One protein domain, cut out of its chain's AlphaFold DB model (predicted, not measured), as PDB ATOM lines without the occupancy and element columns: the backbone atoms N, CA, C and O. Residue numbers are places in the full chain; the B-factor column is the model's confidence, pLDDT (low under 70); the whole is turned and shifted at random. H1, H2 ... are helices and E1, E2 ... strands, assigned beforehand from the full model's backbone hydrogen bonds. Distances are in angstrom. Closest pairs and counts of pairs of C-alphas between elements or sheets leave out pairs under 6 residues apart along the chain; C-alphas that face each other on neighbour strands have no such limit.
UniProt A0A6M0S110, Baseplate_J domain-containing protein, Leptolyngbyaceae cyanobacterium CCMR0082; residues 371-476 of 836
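What this domain is: This is residues 371 to 476 of the 836 residues of the protein "Baseplate_J domain-containing protein" of Leptolyngbyaceae cyanobacterium CCMR0082 (UniProt A0A6M0S110). A long, twisted sheet of four strands has two helices over one face and the other face bare. The long helix H1 packs mainly on the edge strand E4, and the short H2 covers part of E2 and E1. The printed part has 106 residues, with E1, H1, H2, E2, E3 and E4 along the chain; the mixed sheet has the order E3, E2, E1, E4, and the class is mixed, helices and strands. It is compact, with a radius of gyration of the C-alphas of 14.3 A, and spans 46 by 23 by 21 A, only just a rod.

Where its parts are: E1, residues 371 to 382, runs 32.3 A from C-alpha 371 at (465.925, 325.806, 373.004). E2 is residues 432 to 444, 31.8 A, and bends by 64 degrees at residue 436. E3 is residues 450 to 453, 10.4 A. E4, residues 465 to 475, 28.6 A, bends by 54 degrees at residue 471 and ends at C-alpha 475 at (475.445, 344.216, 357.819). H1 is residues 390 to 409, 28.5 A, and H2 residues 419 to 426, 10.7 A.

How they stand to each other: E1 and E4 are parallel at 28 degrees, with N 372 and O 466 2.8 A apart. E2 and E1 are antiparallel at 163 degrees, with N 377 and O 439 2.8 A apart. E2 and E3 form an antiparallel hairpin, with N 442 and O 450 2.8 A apart. H1 and H2 are on the same face, in two layers, helices on one face of a sheet. The closest C-alphas of H1 and E4 are those of Glu 397 and Val 474, 5.3 A. H2 is only just over E2, where 3 of its C-alphas fall, at a height over the sheet of 9.1 A. H1, with residues 400 to 407 alone, touches H2 in a helical hairpin at a steep tilt of 44 degrees, opposite ways; their closest C-alphas, of Leu 400 and Leu 426, are 6.1 A apart. In H1 and H2 every O i to N i+4 pair is within hydrogen-bond range.

The domain as a whole: The two C-alphas farthest apart, those of Gly 385 and Ala 446, are 47.8 A apart. The printed part has no cut. The link from E3 to E4, 11 residues, is long; its residues 458 to 459 pair antiparallel with residues 417 to 418. The mean pLDDT of the printed part is 87.6, and residue 446 is under 70.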
ATOM      1  N   ALA A 371     465.346 324.775 373.851       90.50
ATOM      2  CA  ALA A 371     465.925 325.806 373.004       90.50
ATOM      3  C   ALA A 371     464.861 326.771 372.443       90.50
ATOM      4  O   ALA A 371     463.959 326.364 371.705       90.50
ATOM      5  N   ILE A 372     465.018 328.063 372.738       91.88
ATOM      6  CA  ILE A 372     464.433 329.168 371.979       91.88
ATOM      7  C   ILE A 372     465.398 329.442 370.824       91.88
ATOM      8  O   ILE A 372     466.436 330.077 371.013       91.88
ATOM      9  N   GLN A 373     465.075 328.952 369.630       92.25
ATOM     10  CA  GLN A 373     465.875 329.201 368.432       92.25
ATOM     11  C   GLN A 373     465.768 330.682 368.057       92.25
ATOM     12  O   GLN A 373     464.663 331.191 367.847       92.25
ATOM     13  N   LEU A 374     466.906 331.372 367.995       90.94
ATOM     14  CA  LEU A 374     467.000 332.808 367.755       90.94
ATOM     15  C   LEU A 374     467.639 333.086 366.391       90.94
ATOM     16  O   LEU A 374     468.838 332.878 366.195       90.94
ATOM     17  N   ASP A 375     466.841 333.602 365.463       88.44
ATOM     18  CA  ASP A 375     467.316 334.215 364.222       88.44
ATOM     19  C   ASP A 375     467.398 335.737 364.414       88.44
ATOM     20  O   ASP A 375     466.571 336.319 365.122       88.44
ATOM     21  N   GLY A 376     468.381 336.404 363.805       88.81
ATOM     22  CA  GLY A 376     468.662 337.809 364.095       88.81
ATOM     23  C   GLY A 376     469.342 338.583 362.977       88.81
ATOM     24  O   GLY A 376     470.274 338.102 362.334       88.81
ATOM     25  N   VAL A 377     468.884 339.816 362.790       89.94
ATOM     26  CA  VAL A 377     469.336 340.763 361.771       89.94
ATOM     27  C   VAL A 377     469.740 342.065 362.439       89.94
ATOM     28  O   VAL A 377     468.941 342.625 363.184       89.94
ATOM     29  N   PHE A 378     470.927 342.583 362.128       92.12
ATOM     30  CA  PHE A 378     471.423 343.845 362.679       92.12
ATOM     31  C   PHE A 378     472.026 344.726 361.577       92.12
ATOM     32  O   PHE A 378     472.931 344.288 360.861       92.12
ATOM     33  N   LEU A 379     471.555 345.972 361.458       92.81
ATOM     34  CA  LEU A 379     472.157 347.006 360.613       92.81
ATOM     35  C   LEU A 379     473.018 347.923 361.483       92.81
ATOM     36  O   LEU A 379     472.492 348.649 362.325       92.81
ATOM     37  N   VAL A 380     474.332 347.915 361.279       93.50
ATOM     38  CA  VAL A 380     475.281 348.741 362.042       93.50
ATOM     39  C   VAL A 380     475.879 349.841 361.170       93.50
ATOM     40  O   VAL A 380     476.205 349.615 360.004       93.50
ATOM     41  N   GLU A 381     476.064 351.038 361.725       91.44
ATOM     42  CA  GLU A 381     476.807 352.104 361.051       91.44
ATOM     43  C   GLU A 381     478.304 351.969 361.392       91.44
ATOM     44  O   GLU A 381     478.657 352.041 362.570       91.44
ATOM     45  N   PRO A 382     479.213 351.779 360.418       90.50
ATOM     46  CA  PRO A 382     480.653 351.763 360.675       90.50
ATOM     47  C   PRO A 382     481.207 353.184 360.884       90.50
ATOM     48  O   PRO A 382     480.651 354.158 360.377       90.50
ATOM     49  N   THR A 383     482.337 353.326 361.589       86.56
ATOM     50  CA  THR A 383     482.865 354.637 362.023       86.56
ATOM     51  C   THR A 383     482.975 355.657 360.873       86.56
ATOM     52  O   THR A 383     483.703 355.403 359.899       86.56
ATOM     53  N   PRO A 384     482.323 356.835 360.973       77.69
ATOM     54  CA  PRO A 384     482.350 357.844 359.919       77.69
ATOM     55  C   PRO A 384     483.742 358.472 359.754       77.69
ATOM     56  O   PRO A 384     484.511 358.633 360.700       77.69
ATOM     57  N   GLY A 385     484.068 358.860 358.519       71.75
ATOM     58  CA  GLY A 385     485.340 359.506 358.163       71.75
ATOM     59  C   GLY A 385     486.446 358.557 357.688       71.75
ATOM     60  O   GLY A 385     487.351 359.000 356.978       71.75
ATOM     61  N   ARG A 386     486.354 357.249 357.973       78.62
ATOM     62  CA  ARG A 386     487.160 356.216 357.298       78.62
ATOM     63  C   ARG A 386     486.506 355.844 355.964       78.62
ATOM     64  O   ARG A 386     485.290 355.694 355.880       78.62
ATOM     65  N   ARG A 387     487.312 355.663 354.911       78.38
ATOM     66  CA  ARG A 387     486.880 354.905 353.727       78.38
ATOM     67  C   ARG A 387     487.083 353.428 354.025       78.38
ATOM     68  O   ARG A 387     488.202 353.044 354.342       78.38
ATOM     69  N   TRP A 388     486.009 352.659 353.921       83.88
ATOM     70  CA  TRP A 388     485.997 351.212 354.105       83.88
ATOM     71  C   TRP A 388     485.962 350.527 352.736       83.88
ATOM     72  O   TRP A 388     485.191 350.941 351.867       83.88
ATOM     73  N   SER A 389     486.783 349.499 352.529       87.75
ATOM     74  CA  SER A 389     486.670 348.593 351.382       87.75
ATOM     75  C   SER A 389     485.563 347.552 351.608       87.75
ATOM     76  O   SER A 389     485.104 347.338 352.732       87.75
ATOM     77  N   THR A 390     485.139 346.874 350.539       85.94
ATOM     78  CA  THR A 390     484.178 345.763 350.630       85.94
ATOM     79  C   THR A 390     484.718 344.614 351.489       85.94
ATOM     80  O   THR A 390     483.982 344.062 352.299       85.94
ATOM     81  N   GLU A 391     486.013 344.307 351.377       87.06
ATOM     82  CA  GLU A 391     486.689 343.262 352.159       87.06
ATOM     83  C   GLU A 391     486.786 343.638 353.649       87.06
ATOM     84  O   GLU A 391     486.507 342.812 354.519       87.06
ATOM     85  N   GLU A 392     487.114 344.897 353.969       88.44
ATOM     86  CA  GLU A 392     487.141 345.392 355.354       88.44
ATOM     87  C   GLU A 392     485.748 345.329 355.999       88.44
ATOM     88  O   GLU A 392     485.630 344.965 357.168       88.44
ATOM     89  N   ARG A 393     484.691 345.644 355.234       87.94
ATOM     90  CA  ARG A 393     483.297 345.518 355.683       87.94
ATOM     91  C   ARG A 393     482.899 344.072 355.921       87.94
ATOM     92  O   ARG A 393     482.415 343.777 357.002       87.94
ATOM     93  N   GLN A 394     483.150 343.173 354.971       88.19
ATOM     94  CA  GLN A 394     482.849 341.745 355.132       88.19
ATOM     95  C   GLN A 394     483.589 341.142 356.335       88.19
ATOM     96  O   GLN A 394     483.008 340.360 357.082       88.19
ATOM     97  N   THR A 395     484.836 341.557 356.575       90.56
ATOM     98  CA  THR A 395     485.613 341.142 357.755       90.56
ATOM     99  C   THR A 395     484.976 341.643 359.058       90.56
ATOM    100  O   THR A 395     484.870 340.889 360.023       90.56
ATOM    101  N   LEU A 396     484.506 342.898 359.093       91.31
ATOM    102  CA  LEU A 396     483.804 343.473 360.246       91.31
ATOM    103  C   LEU A 396     482.435 342.810 360.483       91.31
ATOM    104  O   LEU A 396     482.105 342.481 361.617       91.31
ATOM    105  N   GLU A 397     481.663 342.578 359.420       92.25
ATOM    106  CA  GLU A 397     480.366 341.883 359.441       92.25
ATOM    107  C   GLU A 397     480.517 340.457 360.006       92.25
ATOM    108  O   GLU A 397     479.747 340.054 360.879       92.25
ATOM    109  N   GLN A 398     481.558 339.723 359.591       91.44
ATOM    110  CA  GLN A 398     481.882 338.390 360.114       91.44
ATOM    111  C   GLN A 398     482.330 338.411 361.582       91.44
ATOM    112  O   GLN A 398     481.863 337.578 362.360       91.44
ATOM    113  N   GLN A 399     483.189 339.359 361.983       93.88
ATOM    114  CA  GLN A 399     483.631 339.486 363.378       93.88
ATOM    115  C   GLN A 399     482.447 339.784 364.307       93.88
ATOM    116  O   GLN A 399     482.244 339.067 365.280       93.88
ATOM    117  N   LEU A 400     481.610 340.769 363.967       93.88
ATOM    118  CA  LEU A 400     480.434 341.138 364.763       93.88
ATOM    119  C   LEU A 400     479.418 339.989 364.875       93.88
ATOM    120  O   LEU A 400     478.794 339.811 365.920       93.88
ATOM    121  N   GLN A 401     479.263 339.181 363.819       93.31
ATOM    122  CA  GLN A 401     478.431 337.979 363.862       93.31
ATOM    123  C   GLN A 401     479.019 336.908 364.800       93.31
ATOM    124  O   GLN A 401     478.263 336.251 365.518       93.31
ATOM    125  N   ALA A 402     480.345 336.730 364.817       92.12
ATOM    126  CA  ALA A 402     481.021 335.816 365.736       92.12
ATOM    127  C   ALA A 402     480.896 336.288 367.196       92.12
ATOM    128  O   ALA A 402     480.450 335.507 368.036       92.12
ATOM    129  N   ASP A 403     481.169 337.569 367.469       92.81
ATOM    130  CA  ASP A 403     481.069 338.189 368.799       92.81
ATOM    131  C   ASP A 403     479.650 338.040 369.388       92.81
ATOM    132  O   ASP A 403     479.476 337.660 370.548       92.81
ATOM    133  N   LEU A 404     478.612 338.278 368.572       93.06
ATOM    134  CA  LEU A 404     477.214 338.036 368.951       93.06
ATOM    135  C   LEU A 404     476.920 336.557 369.224       93.06
ATOM    136  O   LEU A 404     476.222 336.240 370.188       93.06
ATOM    137  N   THR A 405     477.419 335.658 368.371       93.25
ATOM    138  CA  THR A 405     477.174 334.213 368.494       93.25
ATOM    139  C   THR A 405     477.804 333.667 369.774       93.25
ATOM    140  O   THR A 405     477.139 332.939 370.509       93.25
ATOM    141  N   GLU A 406     479.040 334.064 370.091       91.50
ATOM    142  CA  GLU A 406     479.707 333.701 371.343       91.50
ATOM    143  C   GLU A 406     478.957 334.273 372.559       91.50
ATOM    144  O   GLU A 406     478.638 333.532 373.488       91.50
ATOM    145  N   HIS A 407     478.583 335.559 372.533       90.44
ATOM    146  CA  HIS A 407     477.836 336.190 373.626       90.44
ATOM    147  C   HIS A 407     476.478 335.518 373.911       90.44
ATOM    148  O   HIS A 407     476.037 335.463 375.062       90.44
ATOM    149  N   LEU A 408     475.811 335.003 372.872       90.94
ATOM    150  CA  LEU A 408     474.557 334.259 372.996       90.94
ATOM    151  C   LEU A 408     474.777 332.818 373.482       90.94
ATOM    152  O   LEU A 408     474.030 332.353 374.336       90.94
ATOM    153  N   GLN A 409     475.835 332.137 373.033       89.00
ATOM    154  CA  GLN A 409     476.210 330.808 373.544       89.00
ATOM    155  C   GLN A 409     476.635 330.823 375.026       89.00
ATOM    156  O   GLN A 409     476.530 329.798 375.699       89.00
ATOM    157  N   GLN A 410     477.081 331.974 375.541       87.31
ATOM    158  CA  GLN A 410     477.418 332.190 376.954       87.31
ATOM    159  C   GLN A 410     476.205 332.512 377.859       87.31
ATOM    160  O   GLN A 410     476.388 332.656 379.066       87.31
ATOM    161  N   GLN A 411     474.979 332.644 377.328       87.94
ATOM    162  CA  GLN A 411     473.788 332.919 378.152       87.94
ATOM    163  C   GLN A 411     473.384 331.703 379.004       87.94
ATOM    164  O   GLN A 411     473.482 330.556 378.561       87.94
ATOM    165  N   SER A 412     472.862 331.962 380.204       87.75
ATOM    166  CA  SER A 412     472.295 330.935 381.084       87.75
ATOM    167  C   SER A 412     470.854 330.546 380.720       87.75
ATOM    168  O   SER A 412     470.076 331.340 380.192       87.75
ATOM    169  N   MET A 413     470.468 329.320 381.064       89.00
ATOM    170  CA  MET A 413     469.088 328.831 381.045       89.00
ATOM    171  C   MET A 413     468.230 329.649 382.026       89.00
ATOM    172  O   MET A 413     468.613 329.845 383.182       89.00
ATOM    173  N   GLY A 414     467.088 330.161 381.563       83.69
ATOM    174  CA  GLY A 414     466.246 331.110 382.301       83.69
ATOM    175  C   GLY A 414     466.784 332.545 382.381       83.69
ATOM    176  O   GLY A 414     466.189 333.379 383.068       83.69
ATOM    177  N   GLN A 415     467.892 332.878 381.707       87.69
ATOM    178  CA  GLN A 415     468.384 334.254 381.641       87.69
ATOM    179  C   GLN A 415     467.569 335.067 380.614       87.69
ATOM    180  O   GLN A 415     467.517 334.685 379.442       87.69
ATOM    181  N   PRO A 416     466.961 336.208 380.996       88.56
ATOM    182  CA  PRO A 416     466.253 337.059 380.049       88.56
ATOM    183  C   PRO A 416     467.247 337.793 379.142       88.56
ATOM    184  O   PRO A 416     468.149 338.485 379.624       88.56
ATOM    185  N   LEU A 417     467.062 337.688 377.827       91.94
ATOM    186  CA  LEU A 417     467.956 338.289 376.843       91.94
ATOM    187  C   LEU A 417     467.727 339.804 376.770       91.94
ATOM    188  O   LEU A 417     466.662 340.261 376.345       91.94
ATOM    189  N   LEU A 418     468.716 340.598 377.188       91.44
ATOM    190  CA  LEU A 418     468.626 342.061 377.226       91.44
ATOM    191  C   LEU A 418     469.161 342.673 375.928       91.44
ATOM    192  O   LEU A 418     470.336 342.514 375.602       91.44
ATOM    193  N   MET A 419     468.343 343.462 375.224       90.19
ATOM    194  CA  MET A 419     468.769 344.063 373.949       90.19
ATOM    195  C   MET A 419     469.962 345.010 374.133       90.19
ATOM    196  O   MET A 419     470.855 345.045 373.297       90.19
ATOM    197  N   SER A 420     470.056 345.685 375.285       89.38
ATOM    198  CA  SER A 420     471.206 346.526 375.635       89.38
ATOM    199  C   SER A 420     472.535 345.767 375.719       89.38
ATOM    200  O   SER A 420     473.577 346.379 375.505       89.38
ATOM    201  N   GLN A 421     472.525 344.464 376.030       90.56
ATOM    202  CA  GLN A 421     473.739 343.638 376.023       90.56
ATOM    203  C   GLN A 421     474.158 343.311 374.584       90.56
ATOM    204  O   GLN A 421     475.321 343.491 374.246       90.56
ATOM    205  N   LEU A 422     473.207 342.958 373.710       90.50
ATOM    206  CA  LEU A 422     473.466 342.758 372.276       90.50
ATOM    207  C   LEU A 422     473.998 344.038 371.610       90.50
ATOM    208  O   LEU A 422     474.992 343.992 370.886       90.50
ATOM    209  N   THR A 423     473.398 345.195 371.913       90.56
ATOM    210  CA  THR A 423     473.894 346.506 371.467       90.56
ATOM    211  C   THR A 423     475.299 346.787 372.003       90.56
ATOM    212  O   THR A 423     476.157 347.222 371.244       90.56
ATOM    213  N   GLN A 424     475.580 346.506 373.281       90.44
ATOM    214  CA  GLN A 424     476.918 346.694 373.851       90.44
ATOM    215  C   GLN A 424     477.970 345.792 373.182       90.44
ATOM    216  O   GLN A 424     479.083 346.254 372.943       90.44
ATOM    217  N   THR A 425     477.628 344.545 372.848       91.56
ATOM    218  CA  THR A 425     478.507 343.632 372.103       91.56
ATOM    219  C   THR A 425     478.805 344.178 370.705       91.56
ATOM    220  O   THR A 425     479.969 344.284 370.332       91.56
ATOM    221  N   LEU A 426     477.783 344.628 369.965       91.94
ATOM    222  CA  LEU A 426     477.952 345.208 368.624       91.94
ATOM    223  C   LEU A 426     478.722 346.538 368.605       91.94
ATOM    224  O   LEU A 426     479.420 346.820 367.636       91.94
ATOM    225  N   LEU A 427     478.627 347.343 369.667       92.31
ATOM    226  CA  LEU A 427     479.375 348.598 369.825       92.31
ATOM    227  C   LEU A 427     480.746 348.412 370.506       92.31
ATOM    228  O   LEU A 427     481.447 349.394 370.747       92.31
ATOM    229  N   SER A 428     481.144 347.176 370.831       90.81
ATOM    230  CA  SER A 428     482.435 346.879 371.465       90.81
ATOM    231  C   SER A 428     483.631 347.178 370.539       90.81
ATOM    232  O   SER A 428     484.594 347.813 370.990       90.81
ATOM    233  N   PRO A 429     483.607 346.826 369.234       88.50
ATOM    234  CA  PRO A 429     484.677 347.213 368.323       88.50
ATOM    235  C   PRO A 429     484.589 348.704 367.976       88.50
ATOM    236  O   PRO A 429     483.608 349.160 367.396       88.50
ATOM    237  N   ALA A 430     485.684 349.446 368.174       82.06
ATOM    238  CA  ALA A 430     485.818 350.863 367.786       82.06
ATOM    239  C   ALA A 430     485.719 351.141 366.260       82.06
ATOM    240  O   ALA A 430     485.993 352.250 365.804       82.06
ATOM    241  N   ALA A 431     485.374 350.115 365.480       86.94
ATOM    242  CA  ALA A 431     485.013 350.128 364.067       86.94
ATOM    243  C   ALA A 431     483.527 350.457 363.816       86.94
ATOM    244  O   ALA A 431     483.158 350.758 362.678       86.94
ATOM    245  N   VAL A 432     482.684 350.390 364.850       90.06
ATOM    246  CA  VAL A 432     481.241 350.659 364.794       90.06
ATOM    247  C   VAL A 432     480.942 352.015 365.442       90.06
ATOM    248  O   VAL A 432     481.616 352.426 366.386       90.06
ATOM    249  N   ASN A 433     479.970 352.738 364.889       89.88
ATOM    250  CA  ASN A 433     479.469 354.020 365.381       89.88
ATOM    251  C   ASN A 433     478.142 353.853 366.134       89.88
ATOM    252  O   ASN A 433     478.005 354.371 367.239       89.88
ATOM    253  N   ASP A 434     477.189 353.131 365.535       90.44
ATOM    254  CA  ASP A 434     475.833 352.958 366.065       90.44
ATOM    255  C   ASP A 434     475.178 351.649 365.574       90.44
ATOM    256  O   ASP A 434     475.602 351.061 364.572       90.44
ATOM    257  N   LEU A 435     474.121 351.210 366.261       91.00
ATOM    258  CA  LEU A 435     473.203 350.154 365.826       91.00
ATOM    259  C   LEU A 435     471.938 350.824 365.274       91.00
ATOM    260  O   LEU A 435     471.105 351.305 366.036       91.00
ATOM    261  N   VAL A 436     471.810 350.862 363.947       90.94
ATOM    262  CA  VAL A 436     470.779 351.637 363.238       90.94
ATOM    263  C   VAL A 436     469.389 351.037 363.438       90.94
ATOM    264  O   VAL A 436     468.445 351.765 363.733       90.94
ATOM    265  N   ASP A 437     469.266 349.721 363.250       89.31
ATOM    266  CA  ASP A 437     468.023 348.967 363.437       89.31
ATOM    267  C   ASP A 437     468.325 347.460 363.561       89.31
ATOM    268  O   ASP A 437     469.396 346.990 363.151       89.31
ATOM    269  N   PHE A 438     467.392 346.690 364.121       90.38
ATOM    270  CA  PHE A 438     467.495 345.234 364.213       90.38
ATOM    271  C   PHE A 438     466.132 344.531 364.169       90.38
ATOM    272  O   PHE A 438     465.078 345.105 364.436       90.38
ATOM    273  N   THR A 439     466.150 343.239 363.855       89.19
ATOM    274  CA  THR A 439     464.978 342.362 363.952       89.19
ATOM    275  C   THR A 439     465.416 341.000 364.467       89.19
ATOM    276  O   THR A 439     466.368 340.417 363.950       89.19
ATOM    277  N   LEU A 440     464.721 340.489 365.481       89.50
ATOM    278  CA  LEU A 440     464.962 339.177 366.078       89.50
ATOM    279  C   LEU A 440     463.711 338.318 365.951       89.50
ATOM    280  O   LEU A 440     462.622 338.770 366.290       89.50
ATOM    281  N   THR A 441     463.862 337.069 365.529       88.69
ATOM    282  CA  THR A 441     462.772 336.092 365.497       88.69
ATOM    283  C   THR A 441     463.093 334.945 366.446       88.69
ATOM    284  O   THR A 441     464.087 334.244 366.281       88.69
ATOM    285  N   THR A 442     462.237 334.755 367.449       89.25
ATOM    286  CA  THR A 442     462.298 333.643 368.404       89.25
ATOM    287  C   THR A 442     461.335 332.541 367.987       89.25
ATOM    288  O   THR A 442     460.133 332.795 367.869       89.25
ATOM    289  N   THR A 443     461.832 331.316 367.836       88.19
ATOM    290  CA  THR A 443     461.022 330.127 367.545       88.19
ATOM    291  C   THR A 443     461.186 329.092 368.654       88.19
ATOM    292  O   THR A 443     462.298 328.685 368.981       88.19
ATOM    293  N   LEU A 444     460.063 328.651 369.217       85.50
ATOM    294  CA  LEU A 444     459.986 327.610 370.241       85.50
ATOM    295  C   LEU A 444     459.372 326.341 369.642       85.50
ATOM    296  O   LEU A 444     458.486 326.413 368.790       85.50
ATOM    297  N   THR A 445     459.824 325.167 370.087       76.25
ATOM    298  CA  THR A 445     459.329 323.877 369.582       76.25
ATOM    299  C   THR A 445     457.808 323.768 369.730       76.25
ATOM    300  O   THR A 445     457.270 323.907 370.825       76.25
ATOM    301  N   ALA A 446     457.117 323.497 368.616       67.00
ATOM    302  CA  ALA A 446     455.652 323.441 368.505       67.00
ATOM    303  C   ALA A 446     454.888 324.754 368.813       67.00
ATOM    304  O   ALA A 446     453.662 324.729 368.933       67.00
ATOM    305  N   ALA A 447     455.572 325.901 368.862       72.81
ATOM    306  CA  ALA A 447     454.969 327.233 368.927       72.81
ATOM    307  C   ALA A 447     455.192 328.010 367.608       72.81
ATOM    308  O   ALA A 447     456.167 327.751 366.899       72.81
ATOM    309  N   PRO A 448     454.320 328.973 367.248       73.19
ATOM    310  CA  PRO A 448     454.592 329.875 366.133       73.19
ATOM    311  C   PRO A 448     455.783 330.789 366.453       73.19
ATOM    312  O   PRO A 448     455.949 331.233 367.591       73.19
ATOM    313  N   ALA A 449     456.582 331.098 365.432       80.50
ATOM    314  CA  ALA A 449     457.663 332.071 365.539       80.50
ATOM    315  C   ALA A 449     457.120 333.468 365.897       80.50
ATOM    316  O   ALA A 449     456.059 333.877 365.419       80.50
ATOM    317  N   GLN A 450     457.857 334.201 366.731       80.75
ATOM    318  CA  GLN A 450     457.532 335.567 367.147       80.75
ATOM    319  C   GLN A 450     458.671 336.502 366.749       80.75
ATOM    320  O   GLN A 450     459.828 336.209 367.045       80.75
ATOM    321  N   THR A 451     458.342 337.615 366.098       84.25
ATOM    322  CA  THR A 451     459.316 338.603 365.619       84.25
ATOM    323  C   THR A 451     459.260 339.868 366.473       84.25
ATOM    324  O   THR A 451     458.180 340.357 366.802       84.25
ATOM    325  N   HIS A 452     460.437 340.387 366.810       84.56
ATOM    326  CA  HIS A 452     460.687 341.497 367.725       84.56
ATOM    327  C   HIS A 452     461.581 342.534 367.041       84.56
ATOM    328  O   HIS A 452     462.494 342.169 366.298       84.56
ATOM    329  N   ASP A 453     461.338 343.812 367.314       80.44
ATOM    330  CA  ASP A 453     462.033 344.953 366.707       80.44
ATOM    331  C   ASP A 453     462.826 345.770 367.750       80.44
ATOM    332  O   ASP A 453     462.892 345.418 368.933       80.44
ATOM    333  N   ALA A 454     463.398 346.898 367.320       75.12
ATOM    334  CA  ALA A 454     464.143 347.825 368.170       75.12
ATOM    335  C   ALA A 454     463.339 348.471 369.326       75.12
ATOM    336  O   ALA A 454     463.932 349.126 370.189       75.12
ATOM    337  N   ALA A 455     462.009 348.309 369.398       77.56
ATOM    338  CA  ALA A 455     461.211 348.751 370.544       77.56
ATOM    339  C   ALA A 455     461.209 347.729 371.699       77.56
ATOM    340  O   ALA A 455     460.992 348.112 372.860       77.56
ATOM    341  N   THR A 456     461.481 346.450 371.417       83.00
ATOM    342  CA  THR A 456     461.661 345.411 372.438       83.00
ATOM    343  C   THR A 456     462.926 345.687 373.253       83.00
ATOM    344  O   THR A 456     463.984 346.001 372.721       83.00
ATOM    345  N   LYS A 457     462.830 345.584 374.586       85.56
ATOM    346  CA  LYS A 457     463.949 345.890 375.507       85.56
ATOM    347  C   LYS A 457     464.596 344.653 376.114       85.56
ATOM    348  O   LYS A 457     465.797 344.649 376.380       85.56
ATOM    349  N   ARG A 458     463.791 343.620 376.352       88.31
ATOM    350  CA  ARG A 458     464.222 342.307 376.825       88.31
ATOM    351  C   ARG A 458     463.245 341.239 376.360       88.31
ATOM    352  O   ARG A 458     462.072 341.550 376.152       88.31
ATOM    353  N   LEU A 459     463.728 340.011 376.255       86.06
ATOM    354  CA  LEU A 459     462.924 338.811 376.057       86.06
ATOM    355  C   LEU A 459     463.018 337.961 377.325       86.06
ATOM    356  O   LEU A 459     464.108 337.794 377.870       86.06
ATOM    357  N   GLU A 460     461.888 337.459 377.814       83.12
ATOM    358  CA  GLU A 460     461.875 336.502 378.925       83.12
ATOM    359  C   GLU A 460     462.236 335.097 378.418       83.12
ATOM    360  O   GLU A 460     461.986 334.771 377.258       83.12
ATOM    361  N   ALA A 461     462.756 334.265 379.315       83.12
ATOM    362  CA  ALA A 461     462.830 332.814 379.181       83.12
ATOM    363  C   ALA A 461     462.363 332.215 380.517       83.12
ATOM    364  O   ALA A 461     462.717 332.750 381.572       83.12
ATOM    365  N   ASP A 462     461.568 331.141 380.506       81.19
ATOM    366  CA  ASP A 462     461.315 330.379 381.739       81.19
ATOM    367  C   ASP A 462     462.595 329.635 382.172       81.19
ATOM    368  O   ASP A 462     463.509 329.422 381.379       81.19
ATOM    369  N   ILE A 463     462.666 329.183 383.425       81.50
ATOM    370  CA  ILE A 463     463.855 328.559 384.042       81.50
ATOM    371  C   ILE A 463     464.332 327.258 383.370       81.50
ATOM    372  O   ILE A 463     465.338 326.691 383.779       81.50
ATOM    373  N   HIS A 464     463.602 326.772 382.368       84.50
ATOM    374  CA  HIS A 464     463.940 325.601 381.565       84.50
ATOM    375  C   HIS A 464     464.276 325.929 380.105       84.50
ATOM    376  O   HIS A 464     464.604 325.027 379.334       84.50
ATOM    377  N   GLU A 465     464.176 327.198 379.713       88.50
ATOM    378  CA  GLU A 465     464.365 327.673 378.348       88.50
ATOM    379  C   GLU A 465     465.730 328.353 378.183       88.50
ATOM    380  O   GLU A 465     466.263 328.959 379.116       88.50
ATOM    381  N   LYS A 466     466.313 328.255 376.987       90.75
ATOM    382  CA  LYS A 466     467.630 328.822 376.672       90.75
ATOM    383  C   LYS A 466     467.648 329.391 375.260       90.75
ATOM    384  O   LYS A 466     467.218 328.719 374.329       90.75
ATOM    385  N   PHE A 467     468.144 330.615 375.089       92.31
ATOM    386  CA  PHE A 467     468.313 331.212 373.763       92.31
ATOM    387  C   PHE A 467     469.480 330.544 373.029       92.31
ATOM    388  O   PHE A 467     470.620 330.624 373.477       92.31
ATOM    389  N   GLU A 468     469.201 329.912 371.889       90.88
ATOM    390  CA  GLU A 468     470.215 329.322 371.013       90.88
ATOM    391  C   GLU A 468     470.316 330.129 369.709       90.88
ATOM    392  O   GLU A 468     469.313 330.266 369.003       90.88
ATOM    393  N   PRO A 469     471.494 330.677 369.355       91.56
ATOM    394  CA  PRO A 469     471.662 331.419 368.112       91.56
ATOM    395  C   PRO A 469     471.629 330.465 366.912       91.56
ATOM    396  O   PRO A 469     472.487 329.589 366.790       91.56
ATOM    397  N   ARG A 470     470.654 330.657 366.015       86.62
ATOM    398  CA  ARG A 470     470.444 329.823 364.823       86.62
ATOM    399  C   ARG A 470     471.001 330.496 363.568       86.62
ATOM    400  O   ARG A 470     472.056 330.098 363.081       86.62
ATOM    401  N   HIS A 471     470.363 331.568 363.092       83.94
ATOM    402  CA  HIS A 471     470.878 332.384 361.985       83.94
ATOM    403  C   HIS A 471     471.008 333.849 362.403       83.94
ATOM    404  O   HIS A 471     470.052 334.619 362.334       83.94
ATOM    405  N   LEU A 472     472.209 334.251 362.820       89.00
ATOM    406  CA  LEU A 472     472.545 335.657 363.050       89.00
ATOM    407  C   LEU A 472     473.246 336.241 361.820       89.00
ATOM    408  O   LEU A 472     474.092 335.577 361.213       89.00
ATOM    409  N   ARG A 473     472.922 337.486 361.464       88.12
ATOM    410  CA  ARG A 473     473.560 338.261 360.390       88.12
ATOM    411  C   ARG A 473     473.714 339.723 360.806       88.12
ATOM    412  O   ARG A 473     472.777 340.335 361.317       88.12
ATOM    413  N   VAL A 474     474.884 340.286 360.526       91.81
ATOM    414  CA  VAL A 474     475.201 341.708 360.720       91.81
ATOM    415  C   VAL A 474     475.579 342.300 359.364       91.81
ATOM    416  O   VAL A 474     476.317 341.666 358.613       91.81
ATOM    417  N   ALA A 475     475.086 343.496 359.040       91.50
ATOM    418  CA  ALA A 475     475.445 344.216 357.819       91.50
ATOM    419  C   ALA A 475     475.810 345.678 358.113       91.50
ATOM    420  O   ALA A 475     475.217 346.317 358.980       91.50
ATOM    421  N   THR A 476     476.766 346.212 357.352       91.81
ATOM    422  CA  THR A 476     477.238 347.611 357.418       91.81
ATOM    423  C   THR A 476     476.587 348.532 356.376       91.81
ATOM    424  O   THR A 476     476.904 349.719 356.292       91.81
TER     425      THR A 476